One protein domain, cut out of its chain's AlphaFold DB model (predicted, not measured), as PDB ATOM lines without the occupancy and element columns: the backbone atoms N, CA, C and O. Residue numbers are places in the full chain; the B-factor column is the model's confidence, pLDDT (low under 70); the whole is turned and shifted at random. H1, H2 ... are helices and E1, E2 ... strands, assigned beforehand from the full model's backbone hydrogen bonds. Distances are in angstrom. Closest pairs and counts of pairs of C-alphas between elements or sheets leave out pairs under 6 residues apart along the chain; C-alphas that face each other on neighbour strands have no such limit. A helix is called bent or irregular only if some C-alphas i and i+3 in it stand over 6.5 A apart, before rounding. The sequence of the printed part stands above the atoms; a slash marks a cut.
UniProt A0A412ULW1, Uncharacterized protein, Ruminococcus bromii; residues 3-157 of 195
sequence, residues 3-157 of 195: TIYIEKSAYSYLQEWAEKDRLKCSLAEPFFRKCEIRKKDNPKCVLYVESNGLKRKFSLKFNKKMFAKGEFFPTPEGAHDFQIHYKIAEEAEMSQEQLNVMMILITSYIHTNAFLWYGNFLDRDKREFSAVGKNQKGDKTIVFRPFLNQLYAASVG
ATOM      1  N   THR A   3     107.174 103.280 104.902       90.31
ATOM      2  CA  THR A   3     105.845 103.669 104.424       90.31
ATOM      3  C   THR A   3     104.770 103.170 105.377       90.31
ATOM      4  O   THR A   3     104.749 101.999 105.749       90.31
ATOM      5  N   ILE A   4     103.842 104.051 105.741       91.75
ATOM      6  CA  ILE A   4     102.651 103.730 106.524       91.75
ATOM      7  C   ILE A   4     101.426 103.902 105.626       91.75
ATOM      8  O   ILE A   4     101.151 104.990 105.123       91.75
ATOM      9  N   TYR A   5     100.671 102.822 105.455       91.31
ATOM     10  CA  TYR A   5      99.372 102.813 104.798       91.31
ATOM     11  C   TYR A   5      98.258 102.729 105.828       91.31
ATOM     12  O   TYR A   5      98.286 101.886 106.725       91.31
ATOM     13  N   ILE A   6      97.249 103.576 105.656       90.69
ATOM     14  CA  ILE A   6      96.101 103.654 106.554       90.69
ATOM     15  C   ILE A   6      94.845 103.370 105.747       90.69
ATOM     16  O   ILE A   6      94.546 104.061 104.767       90.69
ATOM     17  N   GLU A   7      94.119 102.327 106.141       88.19
ATOM     18  CA  GLU A   7      92.786 102.067 105.605       88.19
ATOM     19  C   GLU A   7      91.777 103.079 106.159       88.19
ATOM     20  O   GLU A   7      91.917 103.565 107.280       88.19
ATOM     21  N   LYS A   8      90.728 103.394 105.389       82.88
ATOM     22  CA  LYS A   8      89.715 104.384 105.794       82.88
ATOM     23  C   LYS A   8      89.126 104.080 107.178       82.88
ATOM     24  O   LYS A   8      89.000 104.987 107.992       82.88
ATOM     25  N   SER A   9      88.833 102.811 107.454       85.25
ATOM     26  CA  SER A   9      88.318 102.343 108.746       85.25
ATOM     27  C   SER A   9      89.365 102.360 109.868       85.25
ATOM     28  O   SER A   9      88.999 102.498 111.031       85.25
ATOM     29  N   ALA A  10      90.663 102.265 109.547       87.50
ATOM     30  CA  ALA A  10      91.734 102.365 110.540       87.50
ATOM     31  C   ALA A  10      91.857 103.776 111.114       87.50
ATOM     32  O   ALA A  10      92.197 103.924 112.281       87.50
ATOM     33  N   TYR A  11      91.579 104.805 110.307       89.06
ATOM     34  CA  TYR A  11      91.668 106.190 110.757       89.06
ATOM     35  C   TYR A  11      90.711 106.479 111.921       89.06
ATOM     36  O   TYR A  11      91.153 106.981 112.948       89.06
ATOM     37  N   SER A  12      89.432 106.109 111.787       88.75
ATOM     38  CA  SER A  12      88.433 106.302 112.848       88.75
ATOM     39  C   SER A  12      88.804 105.539 114.118       88.75
ATOM     40  O   SER A  12      88.805 106.123 115.196       88.75
ATOM     41  N   TYR A  13      89.240 104.281 113.983       89.94
ATOM     42  CA  TYR A  13      89.711 103.501 115.129       89.94
ATOM     43  C   TYR A  13      90.896 104.184 115.828       89.94
ATOM     44  O   TYR A  13      90.921 104.283 117.048       89.94
ATOM     45  N   LEU A  14      91.893 104.657 115.070       89.38
ATOM     46  CA  LEU A  14      93.064 105.336 115.631       89.38
ATOM     47  C   LEU A  14      92.700 106.633 116.349       89.38
ATOM     48  O   LEU A  14      93.375 106.985 117.309       89.38
ATOM     49  N   GLN A  15      91.679 107.357 115.881       89.50
ATOM     50  CA  GLN A  15      91.166 108.520 116.602       89.50
ATOM     51  C   GLN A  15      90.555 108.096 117.938       89.50
ATOM     52  O   GLN A  15      91.020 108.559 118.969       89.50
ATOM     53  N   GLU A  16      89.605 107.158 117.936       89.31
ATOM     54  CA  GLU A  16      88.970 106.653 119.166       89.31
ATOM     55  C   GLU A  16      89.986 106.076 120.164       89.31
ATOM     56  O   GLU A  16      89.884 106.288 121.371       89.31
ATOM     57  N   TRP A  17      90.993 105.357 119.665       87.56
ATOM     58  CA  TRP A  17      92.078 104.816 120.476       87.56
ATOM     59  C   TRP A  17      92.941 105.923 121.097       87.56
ATOM     60  O   TRP A  17      93.267 105.838 122.281       87.56
ATOM     61  N   ALA A  18      93.283 106.965 120.333       88.56
ATOM     62  CA  ALA A  18      94.118 108.066 120.807       88.56
ATOM     63  C   ALA A  18      93.399 108.957 121.832       88.56
ATOM     64  O   ALA A  18      94.050 109.481 122.733       88.56
ATOM     65  N   GLU A  19      92.069 109.078 121.753       88.25
ATOM     66  CA  GLU A  19      91.264 109.824 122.734       88.25
ATOM     67  C   GLU A  19      91.402 109.277 124.165       88.25
ATOM     68  O   GLU A  19      91.242 110.024 125.127       88.25
ATOM     69  N   LYS A  20      91.769 107.997 124.332       86.12
ATOM     70  CA  LYS A  20      91.999 107.392 125.655       86.12
ATOM     71  C   LYS A  20      93.164 108.032 126.417       86.12
ATOM     72  O   LYS A  20      93.155 108.022 127.644       86.12
ATOM     73  N   ASP A  21      94.170 108.538 125.702       85.88
ATOM     74  CA  ASP A  21      95.320 109.248 126.272       85.88
ATOM     75  C   ASP A  21      95.969 110.151 125.209       85.88
ATOM     76  O   ASP A  21      97.023 109.852 124.625       85.88
ATOM     77  N   ARG A  22      95.292 111.269 124.930       86.19
ATOM     78  CA  ARG A  22      95.688 112.234 123.895       86.19
ATOM     79  C   ARG A  22      97.088 112.790 124.126       86.19
ATOM     80  O   ARG A  22      97.901 112.849 123.199       86.19
ATOM     81  N   LEU A  23      97.395 113.136 125.376       84.50
ATOM     82  CA  LEU A  23      98.678 113.715 125.762       84.50
ATOM     83  C   LEU A  23      99.829 112.754 125.456       84.50
ATOM     84  O   LEU A  23     100.820 113.140 124.827       84.50
ATOM     85  N   LYS A  24      99.685 111.482 125.841       86.75
ATOM     86  CA  LYS A  24     100.697 110.457 125.580       86.75
ATOM     87  C   LYS A  24     100.884 110.183 124.094       86.75
ATOM     88  O   LYS A  24     102.013 109.944 123.662       86.75
ATOM     89  N   CYS A  25      99.809 110.237 123.308       87.69
ATOM     90  CA  CYS A  25      99.891 110.077 121.858       87.69
ATOM     91  C   CYS A  25     100.657 111.232 121.203       87.69
ATOM     92  O   CYS A  25     101.556 110.999 120.393       87.69
ATOM     93  N   SER A  26     100.360 112.472 121.585       85.50
ATOM     94  CA  SER A  26     100.994 113.662 121.009       85.50
ATOM     95  C   SER A  26     102.479 113.765 121.358       85.50
ATOM     96  O   SER A  26     103.299 114.089 120.488       85.50
ATOM     97  N   LEU A  27     102.839 113.397 122.591       87.88
ATOM     98  CA  LEU A  27     104.215 113.363 123.096       87.88
ATOM     99  C   LEU A  27     104.992 112.092 122.719       87.88
ATOM    100  O   LEU A  27     106.148 111.946 123.113       87.88
ATOM    101  N   ALA A  28     104.398 111.169 121.956       86.25
ATOM    102  CA  ALA A  28     105.089 109.958 121.539       86.25
ATOM    103  C   ALA A  28     106.329 110.279 120.686       86.25
ATOM    104  O   ALA A  28     106.269 111.028 119.699       86.25
ATOM    105  N   GLU A  29     107.454 109.657 121.039       85.62
ATOM    106  CA  GLU A  29     108.653 109.682 120.208       85.62
ATOM    107  C   GLU A  29     108.364 109.022 118.848       85.62
ATOM    108  O   GLU A  29     107.680 107.992 118.783       85.62
ATOM    109  N   PRO A  30     108.886 109.577 117.740       86.38
ATOM    110  CA  PRO A  30     108.678 109.015 116.416       86.38
ATOM    111  C   PRO A  30     109.259 107.599 116.341       86.38
ATOM    112  O   PRO A  30     110.473 107.401 116.421       86.38
ATOM    113  N   PHE A  31     108.395 106.603 116.134       85.19
ATOM    114  CA  PHE A  31     108.816 105.232 115.843       85.19
ATOM    115  C   PHE A  31     109.645 105.195 114.548       85.19
ATOM    116  O   PHE A  31     110.669 104.512 114.472       85.19
ATOM    117  N   PHE A  32     109.253 105.995 113.549       84.75
ATOM    118  CA  PHE A  32     110.045 106.251 112.348       84.75
ATOM    119  C   PHE A  32     110.574 107.680 112.311       84.75
ATOM    120  O   PHE A  32     109.815 108.633 112.169       84.75
ATOM    121  N   ARG A  33     111.905 107.832 112.301       87.31
ATOM    122  CA  ARG A  33     112.540 109.139 112.049       87.31
ATOM    123  C   ARG A  33     112.225 109.689 110.660       87.31
ATOM    124  O   ARG A  33     112.128 110.895 110.497       87.31
ATOM    125  N   LYS A  34     112.100 108.814 109.661       91.00
ATOM    126  CA  LYS A  34     111.722 109.161 108.287       91.00
ATOM    127  C   LYS A  34     110.674 108.178 107.799       91.00
ATOM    128  O   LYS A  34     110.951 106.972 107.754       91.00
ATOM    129  N   CYS A  35     109.507 108.683 107.422       92.00
ATOM    130  CA  CYS A  35     108.484 107.876 106.771       92.00
ATOM    131  C   CYS A  35     107.603 108.700 105.836       92.00
ATOM    132  O   CYS A  35     107.497 109.920 105.951       92.00
ATOM    133  N   GLU A  36     106.916 108.003 104.944       94.50
ATOM    134  CA  GLU A  36     105.764 108.534 104.226       94.50
ATOM    135  C   GLU A  36     104.468 107.913 104.751       94.50
ATOM    136  O   GLU A  36     104.419 106.733 105.096       94.50
ATOM    137  N   ILE A  37     103.412 108.718 104.804       94.44
ATOM    138  CA  ILE A  37     102.062 108.311 105.189       94.44
ATOM    139  C   ILE A  37     101.167 108.429 103.965       94.44
ATOM    140  O   ILE A  37     101.171 109.447 103.262       94.44
ATOM    141  N   ARG A  38     100.382 107.379 103.730       93.38
ATOM    142  CA  ARG A  38      99.434 107.280 102.623       93.38
ATOM    143  C   ARG A  38      98.099 106.754 103.118       93.38
ATOM    144  O   ARG A  38      98.033 105.770 103.856       93.38
ATOM    145  N   LYS A  39      97.022 107.359 102.632       89.19
ATOM    146  CA  LYS A  39      95.688 106.770 102.734       89.19
ATOM    147  C   LYS A  39      95.456 105.819 101.567       89.19
ATOM    148  O   LYS A  39      95.760 106.156 100.424       89.19
ATOM    149  N   LYS A  40      94.927 104.625 101.844       82.69
ATOM    150  CA  LYS A  40      94.709 103.594 100.813       82.69
ATOM    151  C   LYS A  40      93.696 104.037  99.748       82.69
ATOM    152  O   LYS A  40      93.861 103.713  98.579       82.69
ATOM    153  N   ASP A  41      92.686 104.803 100.151       82.56
ATOM    154  CA  ASP A  41      91.636 105.378  99.303       82.56
ATOM    155  C   ASP A  41      92.076 106.641  98.544       82.56
ATOM    156  O   ASP A  41      91.427 107.034  97.578       82.56
ATOM    157  N   ASN A  42      93.203 107.254  98.919       84.06
ATOM    158  CA  ASN A  42      93.775 108.397  98.209       84.06
ATOM    159  C   ASN A  42      95.302 108.251  98.047       84.06
ATOM    160  O   ASN A  42      96.075 108.985  98.669       84.06
ATOM    161  N   PRO A  43      95.770 107.328  97.183       79.81
ATOM    162  CA  PRO A  43      97.199 107.039  97.028       79.81
ATOM    163  C   PRO A  43      97.988 108.174  96.355       79.81
ATOM    164  O   PRO A  43      99.222 108.158  96.355       79.81
ATOM    165  N   LYS A  44      97.284 109.141  95.753       85.94
ATOM    166  CA  LYS A  44      97.849 110.307  95.060       85.94
ATOM    167  C   LYS A  44      98.331 111.387  96.029       85.94
ATOM    168  O   LYS A  44      99.154 112.214  95.629       85.94
ATOM    169  N   CYS A  45      97.828 111.377  97.262       90.69
ATOM    170  CA  CYS A  45      98.244 112.274  98.327       90.69
ATOM    171  C   CYS A  45      99.231 111.558  99.256       90.69
ATOM    172  O   CYS A  45      98.953 110.464  99.752       90.69
ATOM    173  N   VAL A  46     100.400 112.158  99.469       94.38
ATOM    174  CA  VAL A  46     101.469 111.571 100.286       94.38
ATOM    175  C   VAL A  46     102.028 112.630 101.219       94.38
ATOM    176  O   VAL A  46     102.465 113.689 100.761       94.38
ATOM    177  N   LEU A  47     102.052 112.324 102.516       96.12
ATOM    178  CA  LEU A  47     102.732 113.133 103.520       96.12
ATOM    179  C   LEU A  47     104.082 112.494 103.838       96.12
ATOM    180  O   LEU A  47     104.136 111.387 104.362       96.12
ATOM    181  N   TYR A  48     105.166 113.194 103.542       96.38
ATOM    182  CA  TYR A  48     106.510 112.815 103.963       96.38
ATOM    183  C   TYR A  48     106.809 113.497 105.286       96.38
ATOM    184  O   TYR A  48     106.592 114.702 105.393       96.38
ATOM    185  N   VAL A  49     107.315 112.752 106.266       95.62
ATOM    186  CA  VAL A  49     107.675 113.280 107.582       95.62
ATOM    187  C   VAL A  49     109.110 112.895 107.919       95.62
ATOM    188  O   VAL A  49     109.507 111.733 107.805       95.62
ATOM    189  N   GLU A  50     109.877 113.889 108.353       94.94
ATOM    190  CA  GLU A  50     111.203 113.736 108.938       94.94
ATOM    191  C   GLU A  50     111.188 114.320 110.350       94.94
ATOM    192  O   GLU A  50     110.890 115.497 110.552       94.94
ATOM    193  N   SER A  51     111.515 113.488 111.330       90.62
ATOM    194  CA  SER A  51     111.411 113.826 112.744       90.62
ATOM    195  C   SER A  51     112.768 113.833 113.424       90.62
ATOM    196  O   SER A  51     113.566 112.905 113.272       90.62
ATOM    197  N   ASN A  52     112.979 114.868 114.233       88.31
ATOM    198  CA  ASN A  52     114.074 114.978 115.182       88.31
ATOM    199  C   ASN A  52     113.474 115.197 116.580       88.31
ATOM    200  O   ASN A  52     113.188 116.331 116.975       88.31
ATOM    201  N   GLY A  53     113.193 114.093 117.278       86.75
ATOM    202  CA  GLY A  53     112.384 114.097 118.499       86.75
ATOM    203  C   GLY A  53     110.973 114.626 118.229       86.75
ATOM    204  O   GLY A  53     110.301 114.197 117.284       86.75
ATOM    205  N   LEU A  54     110.544 115.607 119.025       85.25
ATOM    206  CA  LEU A  54     109.219 116.231 118.920       85.25
ATOM    207  C   LEU A  54     109.095 117.278 117.800       85.25
ATOM    208  O   LEU A  54     107.977 117.658 117.454       85.25
ATOM    209  N   LYS A  55     110.208 117.728 117.200       87.38
ATOM    210  CA  LYS A  55     110.179 118.622 116.030       87.38
ATOM    211  C   LYS A  55     110.074 117.793 114.756       87.38
ATOM    212  O   LYS A  55     110.987 117.029 114.427       87.38
ATOM    213  N   ARG A  56     108.965 117.947 114.034       92.75
ATOM    214  CA  ARG A  56     108.617 117.087 112.898       92.75
ATOM    215  C   ARG A  56     108.415 117.957 111.667       92.75
ATOM    216  O   ARG A  56     107.493 118.762 111.617       92.75
ATOM    217  N   LYS A  57     109.293 117.817 110.679       95.88
ATOM    218  CA  LYS A  57     109.173 118.498 109.388       95.88
ATOM    219  C   LYS A  57     108.352 117.639 108.451       95.88
ATOM    220  O   LYS A  57     108.504 116.418 108.444       95.88
ATOM    221  N   PHE A  58     107.524 118.270 107.631       96.31
ATOM    222  CA  PHE A  58     106.727 117.558 106.650       96.31
ATOM    223  C   PHE A  58     106.777 118.183 105.263       96.31
ATOM    224  O   PHE A  58     107.062 119.367 105.073       96.31
ATOM    225  N   SER A  59     106.478 117.356 104.271       95.44
ATOM    226  CA  SER A  59     106.193 117.772 102.903       95.44
ATOM    227  C   SER A  59     104.977 117.009 102.405       95.44
ATOM    228  O   SER A  59     104.980 115.781 102.357       95.44
ATOM    229  N   LEU A  60     103.935 117.738 102.034       94.25
ATOM    230  CA  LEU A  60     102.711 117.207 101.465       94.25
ATOM    231  C   LEU A  60     102.793 117.276  99.942       94.25
ATOM    232  O   LEU A  60     103.065 118.338  99.371       94.25
ATOM    233  N   LYS A  61     102.558 116.145  99.277       93.12
ATOM    234  CA  LYS A  61     102.534 116.052  97.817       93.12
ATOM    235  C   LYS A  61     101.184 115.559  97.319       93.12
ATOM    236  O   LYS A  61     100.674 114.561  97.821       93.12
ATOM    237  N   PHE A  62     100.678 116.194  96.267       89.75
ATOM    238  CA  PHE A  62      99.536 115.725  95.484       89.75
ATOM    239  C   PHE A  62     100.009 115.399  94.071       89.75
ATOM    240  O   PHE A  62     100.709 116.194  93.450       89.75
ATOM    241  N   ASN A  63      99.658 114.219  93.552       87.75
ATOM    242  CA  ASN A  63     100.041 113.793  92.199       87.75
ATOM    243  C   ASN A  63     101.549 113.965  91.924       87.75
ATOM    244  O   ASN A  63     101.952 114.417  90.856       87.75
ATOM    245  N   LYS A  64     102.387 113.619  92.913       87.62
ATOM    246  CA  LYS A  64     103.858 113.766  92.901       87.62
ATOM    247  C   LYS A  64     104.390 115.212  92.914       87.62
ATOM    248  O   LYS A  64     105.595 115.379  93.104       87.62
ATOM    249  N   LYS A  65     103.542 116.238  92.803       89.50
ATOM    250  CA  LYS A  65     103.927 117.649  92.960       89.50
ATOM    251  C   LYS A  65     103.886 118.059  94.429       89.50
ATOM    252  O   LYS A  65     103.005 117.633  95.172       89.50
ATOM    253  N   MET A  66     104.869 118.847  94.861       90.38
ATOM    254  CA  MET A  66     104.890 119.407  96.213       90.38
ATOM    255  C   MET A  66     103.818 120.481  96.328       90.38
ATOM    256  O   MET A  66     103.772 121.378  95.500       90.38
ATOM    257  N   PHE A  67     102.983 120.368  97.354       90.38
ATOM    258  CA  PHE A  67     101.872 121.281  97.587       90.38
ATOM    259  C   PHE A  67     102.100 122.138  98.826       90.38
ATOM    260  O   PHE A  67     101.952 123.351  98.770       90.38
ATOM    261  N   ALA A  68     102.525 121.526  99.929       92.69
ATOM    262  CA  ALA A  68     102.843 122.250 101.152       92.69
ATOM    263  C   ALA A  68     104.071 121.649 101.824       92.69
ATOM    264  O   ALA A  68     104.349 120.453 101.706       92.69
ATOM    265  N   LYS A  69     104.804 122.479 102.556       94.75
ATOM    266  CA  LYS A  69     105.873 122.043 103.453       94.75
ATOM    267  C   LYS A  69     105.777 122.811 104.752       94.75
ATOM    268  O   LYS A  69     105.340 123.959 104.766       94.75
ATOM    269  N   GLY A  70     106.220 122.199 105.830       94.50
ATOM    270  CA  GLY A  70     106.095 122.827 107.128       94.50
ATOM    271  C   GLY A  70     106.702 122.005 108.235       94.50
ATOM    272  O   GLY A  70     107.475 121.072 108.004       94.50
ATOM    273  N   GLU A  71     106.315 122.360 109.441       94.38
ATOM    274  CA  GLU A  71     106.652 121.658 110.656       94.38
ATOM    275  C   GLU A  71     105.441 121.579 111.573       94.38
ATOM    276  O   GLU A  71     104.531 122.404 111.516       94.38
ATOM    277  N   PHE A  72     105.430 120.554 112.409       91.88
ATOM    278  CA  PHE A  72     104.469 120.418 113.482       91.88
ATOM    279  C   PHE A  72     105.161 119.911 114.740       91.88
ATOM    280  O   PHE A  72     106.158 119.180 114.676       91.88
ATOM    281  N   PHE A  73     104.644 120.329 115.887       89.44
ATOM    282  CA  PHE A  73     105.160 119.960 117.199       89.44
ATOM    283  C   PHE A  73     104.010 119.863 118.209       89.44
ATOM    284  O   PHE A  73     102.982 120.515 118.020       89.44
ATOM    285  N   PRO A  74     104.149 119.035 119.258       85.69
ATOM    286  CA  PRO A  74     103.120 118.894 120.277       85.69
ATOM    287  C   PRO A  74     102.914 120.201 121.041       85.69
ATOM    288  O   PRO A  74     103.875 120.866 121.425       85.69
ATOM    289  N   THR A  75     101.657 120.519 121.304       84.81
ATOM    290  CA  THR A  75     101.206 121.633 122.138       84.81
ATOM    291  C   THR A  75     100.048 121.111 122.985       84.81
ATOM    292  O   THR A  75      98.902 121.246 122.559       84.81
ATOM    293  N   PRO A  76     100.332 120.477 124.140       70.88
ATOM    294  CA  PRO A  76      99.336 119.860 125.030       70.88
ATOM    295  C   PRO A  76      98.148 120.746 125.425       70.88
ATOM    296  O   PRO A  76      97.105 120.249 125.820       70.88
ATOM    297  N   GLU A  77      98.319 122.061 125.344       71.50
ATOM    298  CA  GLU A  77      97.305 123.057 125.700       71.50
ATOM    299  C   GLU A  77      96.450 123.495 124.491       71.50
ATOM    300  O   GLU A  77      95.512 124.275 124.635       71.50
ATOM    301  N   GLY A  78      96.768 123.023 123.279       67.31
ATOM    302  CA  GLY A  78      96.073 123.374 122.039       67.31
ATOM    303  C   GLY A  78      94.919 122.426 121.697       67.31
ATOM    304  O   GLY A  78      94.927 121.259 122.071       67.31
ATOM    305  N   ALA A  79      93.957 122.891 120.891       65.88
ATOM    306  CA  ALA A  79      92.734 122.148 120.540       65.88
ATOM    307  C   ALA A  79      92.966 120.731 119.958       65.88
ATOM    308  O   ALA A  79      92.114 119.849 120.097       65.88
ATOM    309  N   HIS A  80      94.124 120.499 119.332       67.75
ATOM    310  CA  HIS A  80      94.513 119.219 118.729       67.75
ATOM    311  C   HIS A  80      95.762 118.595 119.365       67.75
ATOM    312  O   HIS A  80      96.312 117.659 118.799       67.75
ATOM    313  N   ASP A  81      96.244 119.120 120.496       79.38
ATOM    314  CA  ASP A  81      97.491 118.706 121.162       79.38
ATOM    315  C   ASP A  81      98.772 118.866 120.318       79.38
ATOM    316  O   ASP A  81      99.854 118.421 120.712       79.38
ATOM    317  N   PHE A  82      98.678 119.516 119.154       82.50
ATOM    318  CA  PHE A  82      99.799 119.902 118.303       82.50
ATOM    319  C   PHE A  82      99.494 121.175 117.507       82.50
ATOM    320  O   PHE A  82      98.345 121.468 117.167       82.50
ATOM    321  N   GLN A  83     100.556 121.895 117.163       85.56
ATOM    322  CA  GLN A  83     100.531 123.075 116.306       85.56
ATOM    323  C   GLN A  83     101.225 122.763 114.981       85.56
ATOM    324  O   GLN A  83     102.213 122.025 114.949       85.56
ATOM    325  N   ILE A  84     100.707 123.323 113.884       88.31
ATOM    326  CA  ILE A  84     101.269 123.175 112.537       88.31
ATOM    327  C   ILE A  84     101.629 124.554 111.991       88.31
ATOM    328  O   ILE A  84     100.783 125.443 111.918       88.31
ATOM    329  N   HIS A  85     102.863 124.698 111.523       88.44
ATOM    330  CA  HIS A  85     103.317 125.830 110.723       88.44
ATOM    331  C   HIS A  85     103.645 125.348 109.318       88.44
ATOM    332  O   HIS A  85     104.449 124.433 109.147       88.44
ATOM    333  N   TYR A  86     103.051 125.953 108.293       89.50
ATOM    334  CA  TYR A  86     103.247 125.513 106.915       89.50
ATOM    335  C   TYR A  86     103.313 126.674 105.930       89.50
ATOM    336  O   TYR A  86     102.879 127.789 106.209       89.50
ATOM    337  N   LYS A  87     103.890 126.385 104.765       88.00
ATOM    338  CA  LYS A  87     103.917 127.248 103.587       88.00
ATOM    339  C   LYS A  87     103.451 126.436 102.383       88.00
ATOM    340  O   LYS A  87     103.890 125.293 102.205       88.00
ATOM    341  N   ILE A  88     102.579 127.024 101.575       88.94
ATOM    342  CA  ILE A  88     102.125 126.446 100.305       88.94
ATOM    343  C   ILE A  88     103.234 126.671  99.263       88.94
ATOM    344  O   ILE A  88     103.975 127.652  99.334       88.94
ATOM    345  N   ALA A  89     103.439 125.700  98.377       82.75
ATOM    346  CA  ALA A  89     104.513 125.714  97.384       82.75
ATOM    347  C   ALA A  89     104.183 126.559  96.144       82.75
ATOM    348  O   ALA A  89     105.096 127.087  95.517       82.75
ATOM    349  N   GLU A  90     102.901 126.674  95.806       73.88
ATOM    350  CA  GLU A  90     102.369 127.561  94.771       73.88
ATOM    351  C   GLU A  90     101.632 128.710  95.485       73.88
ATOM    352  O   GLU A  90     101.059 128.480  96.548       73.88
ATOM    353  N   GLU A  91     101.634 129.934  94.944       61.66
ATOM    354  CA  GLU A  91     100.932 131.114  95.510       61.66
ATOM    355  C   GLU A  91      99.388 130.996  95.464       61.66
ATOM    356  O   GLU A  91      98.668 131.988  95.425       61.66
ATOM    357  N   ALA A  92      98.860 129.773  95.448       68.56
ATOM    358  CA  ALA A  92      97.441 129.479  95.511       68.56
ATOM    359  C   ALA A  92      96.979 129.343  96.969       68.56
ATOM    360  O   ALA A  92      97.699 128.821  97.824       68.56
ATOM    361  N   GLU A  93      95.745 129.759  97.248       77.44
ATOM    362  CA  GLU A  93      95.097 129.484  98.530       77.44
ATOM    363  C   GLU A  93      94.805 127.983  98.681       77.44
ATOM    364  O   GLU A  93      94.393 127.303  97.737       77.44
ATOM    365  N   MET A  94      95.017 127.450  99.885       82.81
ATOM    366  CA  MET A  94      94.688 126.060 100.191       82.81
ATOM    367  C   MET A  94      93.182 125.925 100.408       82.81
ATOM    368  O   MET A  94      92.623 126.563 101.298       82.81
ATOM    369  N   SER A  95      92.534 125.044  99.644       87.06
ATOM    370  CA  SER A  95      91.114 124.759  99.843       87.06
ATOM    371  C   SER A  95      90.867 124.063 101.186       87.06
ATOM    372  O   SER A  95      91.735 123.364 101.722       87.06
ATOM    373  N   GLN A  96      89.647 124.181 101.718       88.38
ATOM    374  CA  GLN A  96      89.267 123.509 102.965       88.38
ATOM    375  C   GLN A  96      89.445 121.983 102.881       88.38
ATOM    376  O   GLN A  96      89.856 121.341 103.846       88.38
ATOM    377  N   GLU A  97      89.183 121.385 101.716       88.19
ATOM    378  CA  GLU A  97      89.396 119.953 101.490       88.19
ATOM    379  C   GLU A  97      90.877 119.569 101.590       88.19
ATOM    380  O   GLU A  97      91.220 118.565 102.218       88.19
ATOM    381  N   GLN A  98      91.769 120.379 101.015       87.00
ATOM    382  CA  GLN A  98      93.215 120.159 101.079       87.00
ATOM    383  C   GLN A  98      93.744 120.311 102.509       87.00
ATOM    384  O   GLN A  98      94.541 119.478 102.951       87.00
ATOM    385  N   LEU A  99      93.250 121.309 103.251       88.44
ATOM    386  CA  LEU A  99      93.545 121.483 104.674       88.44
ATOM    387  C   LEU A  99      93.103 120.253 105.477       88.44
ATOM    388  O   LEU A  99      93.897 119.692 106.230       88.44
ATOM    389  N   ASN A 100      91.876 119.773 105.260       89.56
ATOM    390  CA  ASN A 100      91.350 118.587 105.937       89.56
ATOM    391  C   ASN A 100      92.204 117.343 105.647       89.56
ATOM    392  O   ASN A 100      92.513 116.575 106.557       89.56
ATOM    393  N   VAL A 101      92.631 117.147 104.395       90.19
ATOM    394  CA  VAL A 101      93.516 116.033 104.020       90.19
ATOM    395  C   VAL A 101      94.877 116.146 104.709       90.19
ATOM    396  O   VAL A 101      95.375 115.143 105.228       90.19
ATOM    397  N   MET A 102      95.467 117.344 104.758       91.31
ATOM    398  CA  MET A 102      96.724 117.585 105.469       91.31
ATOM    399  C   MET A 102      96.595 117.236 106.955       91.31
ATOM    400  O   MET A 102      97.410 116.468 107.470       91.31
ATOM    401  N   MET A 103      95.547 117.738 107.616       91.25
ATOM    402  CA  MET A 103      95.263 117.456 109.025       91.25
ATOM    403  C   MET A 103      95.110 115.957 109.273       91.25
ATOM    404  O   MET A 103      95.785 115.405 110.135       91.25
ATOM    405  N   ILE A 104      94.305 115.271 108.459       91.38
ATOM    406  CA  ILE A 104      94.104 113.820 108.550       91.38
ATOM    407  C   ILE A 104      95.434 113.067 108.467       91.38
ATOM    408  O   ILE A 104      95.644 112.134 109.241       91.38
ATOM    409  N   LEU A 105      96.325 113.428 107.536       93.62
ATOM    410  CA  LEU A 105      97.607 112.742 107.354       93.62
ATOM    411  C   LEU A 105      98.599 113.033 108.492       93.62
ATOM    412  O   LEU A 105      99.337 112.131 108.889       93.62
ATOM    413  N   ILE A 106      98.603 114.252 109.037       93.00
ATOM    414  CA  ILE A 106      99.444 114.615 110.188       93.00
ATOM    415  C   ILE A 106      98.956 113.895 111.449       93.00
ATOM    416  O   ILE A 106      99.741 113.213 112.104       93.00
ATOM    417  N   THR A 107      97.657 113.953 111.747       91.69
ATOM    418  CA  THR A 107      97.049 113.229 112.874       91.69
ATOM    419  C   THR A 107      97.293 111.727 112.752       91.69
ATOM    420  O   THR A 107      97.724 111.070 113.695       91.69
ATOM    421  N   SER A 108      97.118 111.189 111.544       92.31
ATOM    422  CA  SER A 108      97.451 109.806 111.211       92.31
ATOM    423  C   SER A 108      98.899 109.445 111.545       92.31
ATOM    424  O   SER A 108      99.151 108.383 112.111       92.31
ATOM    425  N   TYR A 109      99.858 110.313 111.217       92.62
ATOM    426  CA  TYR A 109     101.263 110.106 111.560       92.62
ATOM    427  C   TYR A 109     101.480 110.029 113.066       92.62
ATOM    428  O   TYR A 109     102.150 109.108 113.536       92.62
ATOM    429  N   ILE A 110     100.891 110.956 113.819       90.81
ATOM    430  CA  ILE A 110     101.020 110.999 115.277       90.81
ATOM    431  C   ILE A 110     100.443 109.716 115.882       90.81
ATOM    432  O   ILE A 110     101.146 108.999 116.593       90.81
ATOM    433  N   HIS A 111      99.201 109.375 115.529       91.00
ATOM    434  CA  HIS A 111      98.500 108.234 116.115       91.00
ATOM    435  C   HIS A 111      99.154 106.905 115.741       91.00
ATOM    436  O   HIS A 111      99.333 106.054 116.603       91.00
ATOM    437  N   THR A 112      99.572 106.718 114.486       90.50
ATOM    438  CA  THR A 112     100.239 105.470 114.077       90.50
ATOM    439  C   THR A 112     101.594 105.289 114.756       90.50
ATOM    440  O   THR A 112     101.904 104.180 115.185       90.50
ATOM    441  N   ASN A 113     102.391 106.351 114.925       88.94
ATOM    442  CA  ASN A 113     103.655 106.259 115.666       88.94
ATOM    443  C   ASN A 113     103.421 105.968 117.153       88.94
ATOM    444  O   ASN A 113     104.095 105.102 117.709       88.94
ATOM    445  N   ALA A 114     102.448 106.635 117.781       88.19
ATOM    446  CA  ALA A 114     102.067 106.367 119.164       88.19
ATOM    447  C   ALA A 114     101.575 104.925 119.347       88.19
ATOM    448  O   ALA A 114     101.996 104.239 120.276       88.19
ATOM    449  N   PHE A 115     100.743 104.432 118.431       87.44
ATOM    450  CA  PHE A 115     100.203 103.075 118.458       87.44
ATOM    451  C   PHE A 115     101.296 102.007 118.401       87.44
ATOM    452  O   PHE A 115     101.236 101.012 119.122       87.44
ATOM    453  N   LEU A 116     102.336 102.216 117.591       84.12
ATOM    454  CA  LEU A 116     103.457 101.273 117.501       84.12
ATOM    455  C   LEU A 116     104.230 101.134 118.819       84.12
ATOM    456  O   LEU A 116     104.817 100.078 119.058       84.12
ATOM    457  N   TRP A 117     104.206 102.160 119.673       82.00
ATOM    458  CA  TRP A 117     104.765 102.108 121.025       82.00
ATOM    459  C   TRP A 117     103.769 101.598 122.066       82.00
ATOM    460  O   TRP A 117     104.139 100.809 122.936       82.00
ATOM    461  N   TYR A 118     102.519 102.062 121.994       80.62
ATOM    462  CA  TYR A 118     101.578 102.016 123.112       80.62
ATOM    463  C   TYR A 118     100.297 101.222 122.864       80.62
ATOM    464  O   TYR A 118      99.500 101.126 123.792       80.62
ATOM    465  N   GLY A 119     100.084 100.644 121.677       75.38
ATOM    466  CA  GLY A 119      98.822  99.973 121.321       75.38
ATOM    467  C   GLY A 119      98.347  98.988 122.395       75.38
ATOM    468  O   GLY A 119      97.299  99.160 123.008       75.38
ATOM    469  N   ASN A 120      99.226  98.059 122.781       66.75
ATOM    470  CA  ASN A 120      98.954  97.067 123.835       66.75
ATOM    471  C   ASN A 120      98.894  97.621 125.270       66.75
ATOM    472  O   ASN A 120      98.584  96.876 126.197       66.75
ATOM    473  N   PHE A 121      99.261  98.883 125.490       62.16
ATOM    474  CA  PHE A 121      99.304  99.483 126.824       62.16
ATOM    475  C   PHE A 121      98.021 100.238 127.175       62.16
ATOM    476  O   PHE A 121      97.667 100.280 128.354       62.16
ATOM    477  N   LEU A 122      97.354 100.841 126.185       59.25
ATOM    478  CA  LEU A 122      96.161 101.674 126.394       59.25
ATOM    479  C   LEU A 122      94.845 100.883 126.357       59.25
ATOM    480  O   LEU A 122      93.819 101.379 126.813       59.25
ATOM    481  N   ASP A 123      94.863  99.646 125.857       60.94
ATOM    482  CA  ASP A 123      93.726  98.727 125.907       60.94
ATOM    483  C   ASP A 123      94.205  97.340 126.356       60.94
ATOM    484  O   ASP A 123      94.594  96.502 125.548       60.94
ATOM    485  N   ARG A 124      94.257  97.112 127.676       54.41
ATOM    486  CA  ARG A 124      94.794  95.858 128.245       54.41
ATOM    487  C   ARG A 124      93.940  94.632 127.904       54.41
ATOM    488  O   ARG A 124      94.466  93.520 127.912       54.41
ATOM    489  N   ASP A 125      92.668  94.847 127.572       53.81
ATOM    490  CA  ASP A 125      91.711  93.793 127.228       53.81
ATOM    491  C   ASP A 125      91.730  93.461 125.727       53.81
ATOM    492  O   ASP A 125      91.322  92.371 125.314       53.81
ATOM    493  N   LYS A 126      92.261  94.364 124.890       56.31
ATOM    494  CA  LYS A 126      92.471  94.135 123.458       56.31
ATOM    495  C   LYS A 126      93.955  94.033 123.142       56.31
ATOM    496  O   LYS A 126      94.673  95.020 123.057       56.31
ATOM    497  N   ARG A 127      94.418  92.816 122.860       51.97
ATOM    498  CA  ARG A 127      95.774  92.614 122.344       51.97
ATOM    499  C   ARG A 127      95.882  93.175 120.923       51.97
ATOM    500  O   ARG A 127      95.434  92.552 119.965       51.97
ATOM    501  N   GLU A 128      96.483  94.346 120.794       55.66
ATOM    502  CA  GLU A 128      96.763  95.006 119.526       55.66
ATOM    503  C   GLU A 128      98.085  94.493 118.935       55.66
ATOM    504  O   GLU A 128      99.179  94.640 119.486       55.66
ATOM    505  N   PHE A 129      98.011  93.831 117.782       52.62
ATOM    506  CA  PHE A 129      99.184  93.204 117.180       52.62
ATOM    507  C   PHE A 129     100.013  94.234 116.407       52.62
ATOM    508  O   PHE A 129      99.694  94.593 115.272       52.62
ATOM    509  N   SER A 130     101.126  94.661 117.007       53.25
ATOM    510  CA  SER A 130     102.232  95.301 116.293       53.25
ATOM    511  C   SER A 130     103.275  94.235 115.965       53.25
ATOM    512  O   SER A 130     104.169  93.944 116.758       53.25
ATOM    513  N   ALA A 131     103.165  93.617 114.787       51.00
ATOM    514  CA  ALA A 131     104.173  92.676 114.280       51.00
ATOM    515  C   ALA A 131     105.395  93.412 113.688       51.00
ATOM    516  O   ALA A 131     106.126  92.888 112.848       51.00
ATOM    517  N   VAL A 132     105.610  94.663 114.093       56.72
ATOM    518  CA  VAL A 132     106.640  95.536 113.551       56.72
ATOM    519  C   VAL A 132     107.883  95.391 114.423       56.72
ATOM    520  O   VAL A 132     108.091  96.137 115.374       56.72
ATOM    521  N   GLY A 133     108.729  94.399 114.122       54.62
ATOM    522  CA  GLY A 133     110.022  94.263 114.806       54.62
ATOM    523  C   GLY A 133     110.854  95.555 114.730       54.62
ATOM    524  O   GLY A 133     110.644  96.389 113.843       54.62
ATOM    525  N   LYS A 134     111.841  95.739 115.614       50.81
ATOM    526  CA  LYS A 134     112.784  96.870 115.501       50.81
ATOM    527  C   LYS A 134     113.606  96.758 114.203       50.81
ATOM    528  O   LYS A 134     113.829  95.665 113.685       50.81
ATOM    529  N   ASN A 135     113.978  97.896 113.618       49.56
ATOM    530  CA  ASN A 135     114.753  97.971 112.374       49.56
ATOM    531  C   ASN A 135     116.089  97.232 112.514       49.56
ATOM    532  O   ASN A 135     116.963  97.705 113.231       49.56
ATOM    533  N   GLN A 136     116.257  96.105 111.816       52.34
ATOM    534  CA  GLN A 136     117.562  95.442 111.718       52.34
ATOM    535  C   GLN A 136     118.156  95.436 110.305       52.34
ATOM    536  O   GLN A 136     119.359  95.242 110.206       52.34
ATOM    537  N   LYS A 137     117.382  95.708 109.240       53.16
ATOM    538  CA  LYS A 137     117.864  96.030 107.876       53.16
ATOM    539  C   LYS A 137     116.671  96.346 106.954       53.16
ATOM    540  O   LYS A 137     115.723  95.568 106.918       53.16
ATOM    541  N   GLY A 138     116.743  97.447 106.202       69.00
ATOM    542  CA  GLY A 138     115.784  97.806 105.146       69.00
ATOM    543  C   GLY A 138     114.609  98.694 105.574       69.00
ATOM    544  O   GLY A 138     114.281  98.807 106.755       69.00
ATOM    545  N   ASP A 139     113.991  99.337 104.584       79.31
ATOM    546  CA  ASP A 139     112.762 100.113 104.753       79.31
ATOM    547  C   ASP A 139     111.549  99.202 104.957       79.31
ATOM    548  O   ASP A 139     111.428  98.163 104.304       79.31
ATOM    549  N   LYS A 140     110.629  99.603 105.838       80.50
ATOM    550  CA  LYS A 140     109.414  98.838 106.136       80.50
ATOM    551  C   LYS A 140     108.179  99.496 105.556       80.50
ATOM    552  O   LYS A 140     107.981 100.696 105.717       80.50
ATOM    553  N   THR A 141     107.301  98.679 104.991       86.06
ATOM    554  CA  THR A 141     105.921  99.068 104.706       86.06
ATOM    555  C   THR A 141     105.031  98.517 105.807       86.06
ATOM    556  O   THR A 141     105.130  97.340 106.139       86.06
ATOM    557  N   ILE A 142     104.167  99.340 106.391       86.44
ATOM    558  CA  ILE A 142     103.202  98.927 107.413       86.44
ATOM    559  C   ILE A 142     101.809  99.290 106.946       86.44
ATOM    560  O   ILE A 142     101.585 100.392 106.455       86.44
ATOM    561  N   VAL A 143     100.873  98.369 107.128       87.38
ATOM    562  CA  VAL A 143      99.455  98.603 106.886       87.38
ATOM    563  C   VAL A 143      98.726  98.570 108.219       87.38
ATOM    564  O   VAL A 143      98.785  97.572 108.940       87.38
ATOM    565  N   PHE A 144      98.029  99.662 108.516       88.06
ATOM    566  CA  PHE A 144      97.070  99.754 109.606       88.06
ATOM    567  C   PHE A 144      95.688  99.382 109.087       88.06
ATOM    568  O   PHE A 144      95.152 100.052 108.198       88.06
ATOM    569  N   ARG A 145      95.117  98.312 109.645       85.12
ATOM    570  CA  ARG A 145      93.788  97.810 109.281       85.12
ATOM    571  C   ARG A 145      93.029  97.307 110.510       85.12
ATOM    572  O   ARG A 145      93.619  96.590 111.320       85.12
ATOM    573  N   PRO A 146      91.735  97.616 110.660       82.06
ATOM    574  CA  PRO A 146      90.907  96.960 111.656       82.06
ATOM    575  C   PRO A 146      90.574  95.534 111.210       82.06
ATOM    576  O   PRO A 146      90.344  95.271 110.027       82.06
ATOM    577  N   PHE A 147      90.523  94.608 112.159       77.19
ATOM    578  CA  PHE A 147      90.032  93.250 111.964       77.19
ATOM    579  C   PHE A 147      89.457  92.736 113.286       77.19
ATOM    580  O   PHE A 147      90.107  92.850 114.318       77.19
ATOM    581  N   LEU A 148      88.227  92.208 113.263       74.19
ATOM    582  CA  LEU A 148      87.531  91.680 114.450       74.19
ATOM    583  C   LEU A 148      87.617  92.612 115.683       74.19
ATOM    584  O   LEU A 148      88.018  92.189 116.764       74.19
ATOM    585  N   ASN A 149      87.259  93.892 115.516       72.56
ATOM    586  CA  ASN A 149      87.265  94.930 116.567       72.56
ATOM    587  C   ASN A 149      88.631  95.231 117.216       72.56
ATOM    588  O   ASN A 149      88.682  95.840 118.289       72.56
ATOM    589  N   GLN A 150      89.720  94.845 116.553       76.94
ATOM    590  CA  GLN A 150      91.097  95.151 116.934       76.94
ATOM    591  C   GLN A 150      91.814  95.851 115.780       76.94
ATOM    592  O   GLN A 150      91.519  95.590 114.609       76.94
ATOM    593  N   LEU A 151      92.781  96.713 116.089       80.81
ATOM    594  CA  LEU A 151      93.643  97.313 115.078       80.81
ATOM    595  C   LEU A 151      94.940  96.517 114.921       80.81
ATOM    596  O   LEU A 151      95.645  96.230 115.885       80.81
ATOM    597  N   TYR A 152      95.253  96.178 113.674       79.06
ATOM    598  CA  TYR A 152      96.467  95.469 113.299       79.06
ATOM    599  C   TYR A 152      97.431  96.433 112.618       79.06
ATOM    600  O   TYR A 152      97.069  97.071 111.627       79.06
ATOM    601  N   ALA A 153      98.667  96.478 113.116       81.88
ATOM    602  CA  ALA A 153      99.803  97.092 112.442       81.88
ATOM    603  C   ALA A 153     100.675  95.972 111.858       81.88
ATOM    604  O   ALA A 153     101.524  95.383 112.534       81.88
ATOM    605  N   ALA A 154     100.424  95.640 110.592       74.69
ATOM    606  CA  ALA A 154     101.101  94.545 109.908       74.69
ATOM    607  C   ALA A 154     102.237  95.083 109.036       74.69
ATOM    608  O   ALA A 154     102.006  95.928 108.169       74.69
ATOM    609  N   SER A 155     103.458  94.575 109.222       72.69
ATOM    610  CA  SER A 155     104.537  94.836 108.272       72.69
ATOM    611  C   SER A 155     104.277  94.074 106.975       72.69
ATOM    612  O   SER A 155     104.231  92.844 106.970       72.69
ATOM    613  N   VAL A 156     104.152  94.797 105.872       67.19
ATOM    614  CA  VAL A 156     104.141  94.242 104.523       67.19
ATOM    615  C   VAL A 156     105.589  94.163 104.059       67.19
ATOM    616  O   VAL A 156     106.171  95.134 103.580       67.19
ATOM    617  N   GLY A 157     106.198  93.004 104.268       57.50
ATOM    618  CA  GLY A 157     107.419  92.631 103.568       57.50
ATOM    619  C   GLY A 157     107.079  91.833 102.316       57.50
ATOM    620  O   GLY A 157     105.942  91.391 102.140       57.50
TER     621      GLY A 157
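Overview. This is residues 3 to 157 of the 195 residues of an uncharacterized protein of Ruminococcus bromii (UniProt A0A412ULW1). An eight-stranded sheet, strongly twisted and curled, wraps round one long helix, H3, which lies in the hollow of the sheet as the core. A second helix, H1, stands up from the sheet by E7 and E8 and packs across H3, and the short H2 packs on residues 110 to 115 of H3. The printed part has 155 residues with three named helices and eight named strands, in the order E1 H1 H2 E2 E3 E4 E5 E6 H3 E7 E8; the sheet runs E6 E5 E4 E3 E2 E1 E7 E8, is mixed, and the class is mixed, helices and strands. The whole is compact, with a radius of gyration of the C-alphas of 15.0 A and spans of 49 by 37 by 29 A.

Along the chain. From one edge of the sheet to the other, E6 is residues 82 to 88, E5 residues 65 to 74, 27.4 A long, E4 residues 55 to 62, 23.3 A long, E3 residues 42 to 52, 27.3 A long, E2 residues 34 to 39, E1 residues 3 to 6, E7 residues 141 to 147 and E8 residues 150 to 156. E1 begins with C-alpha 3 at (105.845, 103.669, 104.424), and E8 ends with C-alpha 156 at (104.141, 94.242, 104.523). E3 bends by 64 degrees at residue 45. H3, residues 96 to 122, is 32.8 A from C-alpha 96 at (89.267, 123.509, 102.965) to C-alpha 122. It has a kink of 65 degrees near residue 116 and is irregular: C-alphas 117 and 120 are 8.2 A apart. H1 is residues 8 to 19, 17.9 A long, and H2 is residues 22 to 26.

Arrangement. E2 to E6 form a meander, each strand the antiparallel neighbour of the one before; N 37 and O 47 of E2 and E3 are 2.8 A apart, N 48 and O 59 of E3 and E4 2.9 A, N 58 and O 70 of E4 and E5 2.8 A, and N 71 and O 85 of E5 and E6 2.8 A, each within hydrogen-bond range. E1 is parallel to E2, at 28 degrees, with N 4 and O 36 at 2.8 A, and parallel to E7, at 19 degrees, with N 142 and O 3 at 2.8 A. E7 and E8 are an antiparallel hairpin, with N 145 and O 152 at 3.0 A. E1, H1, H2 and E2 make a strand-helix-strand unit, two parallel neighbour strands with helices between, and its crossover is right-handed. The sheet curls round H3; the closest C-alphas of H3 and E3 are those of Leu 105 and Leu 47, 6.4 A apart. H1 and H3 are on one face of the sheet, an arrangement in two layers. H1 lies over E7 at a height over the sheet of 8.5 A and stands up from it, its line rising 58 degrees. H1 touches H3 at a steep tilt of 62 degrees, the same way, with the C-alphas of Leu 14 and His 111 closest at 6.2 A. H2 touches H3, with C-alphas 25 and 114 closest at 5.1 A, and only grazes the sheet with residues 23 to 26. In H2 every O i to N i+4 pair is within hydrogen-bond range; in H1 7 of 8 are, in H3 20 of 23.

Size, cuts and confidence. The C-alphas farthest apart are those of Glu 91 and Asp 125, 49.8 A. The printed part has no cut. The link from H3 to E7, residues 123 to 140, is long. The mean pLDDT of the printed part is 82.4; it is under 70 at residues 78 to 80, 91 to 92, 120 to 138 and 156 to 157.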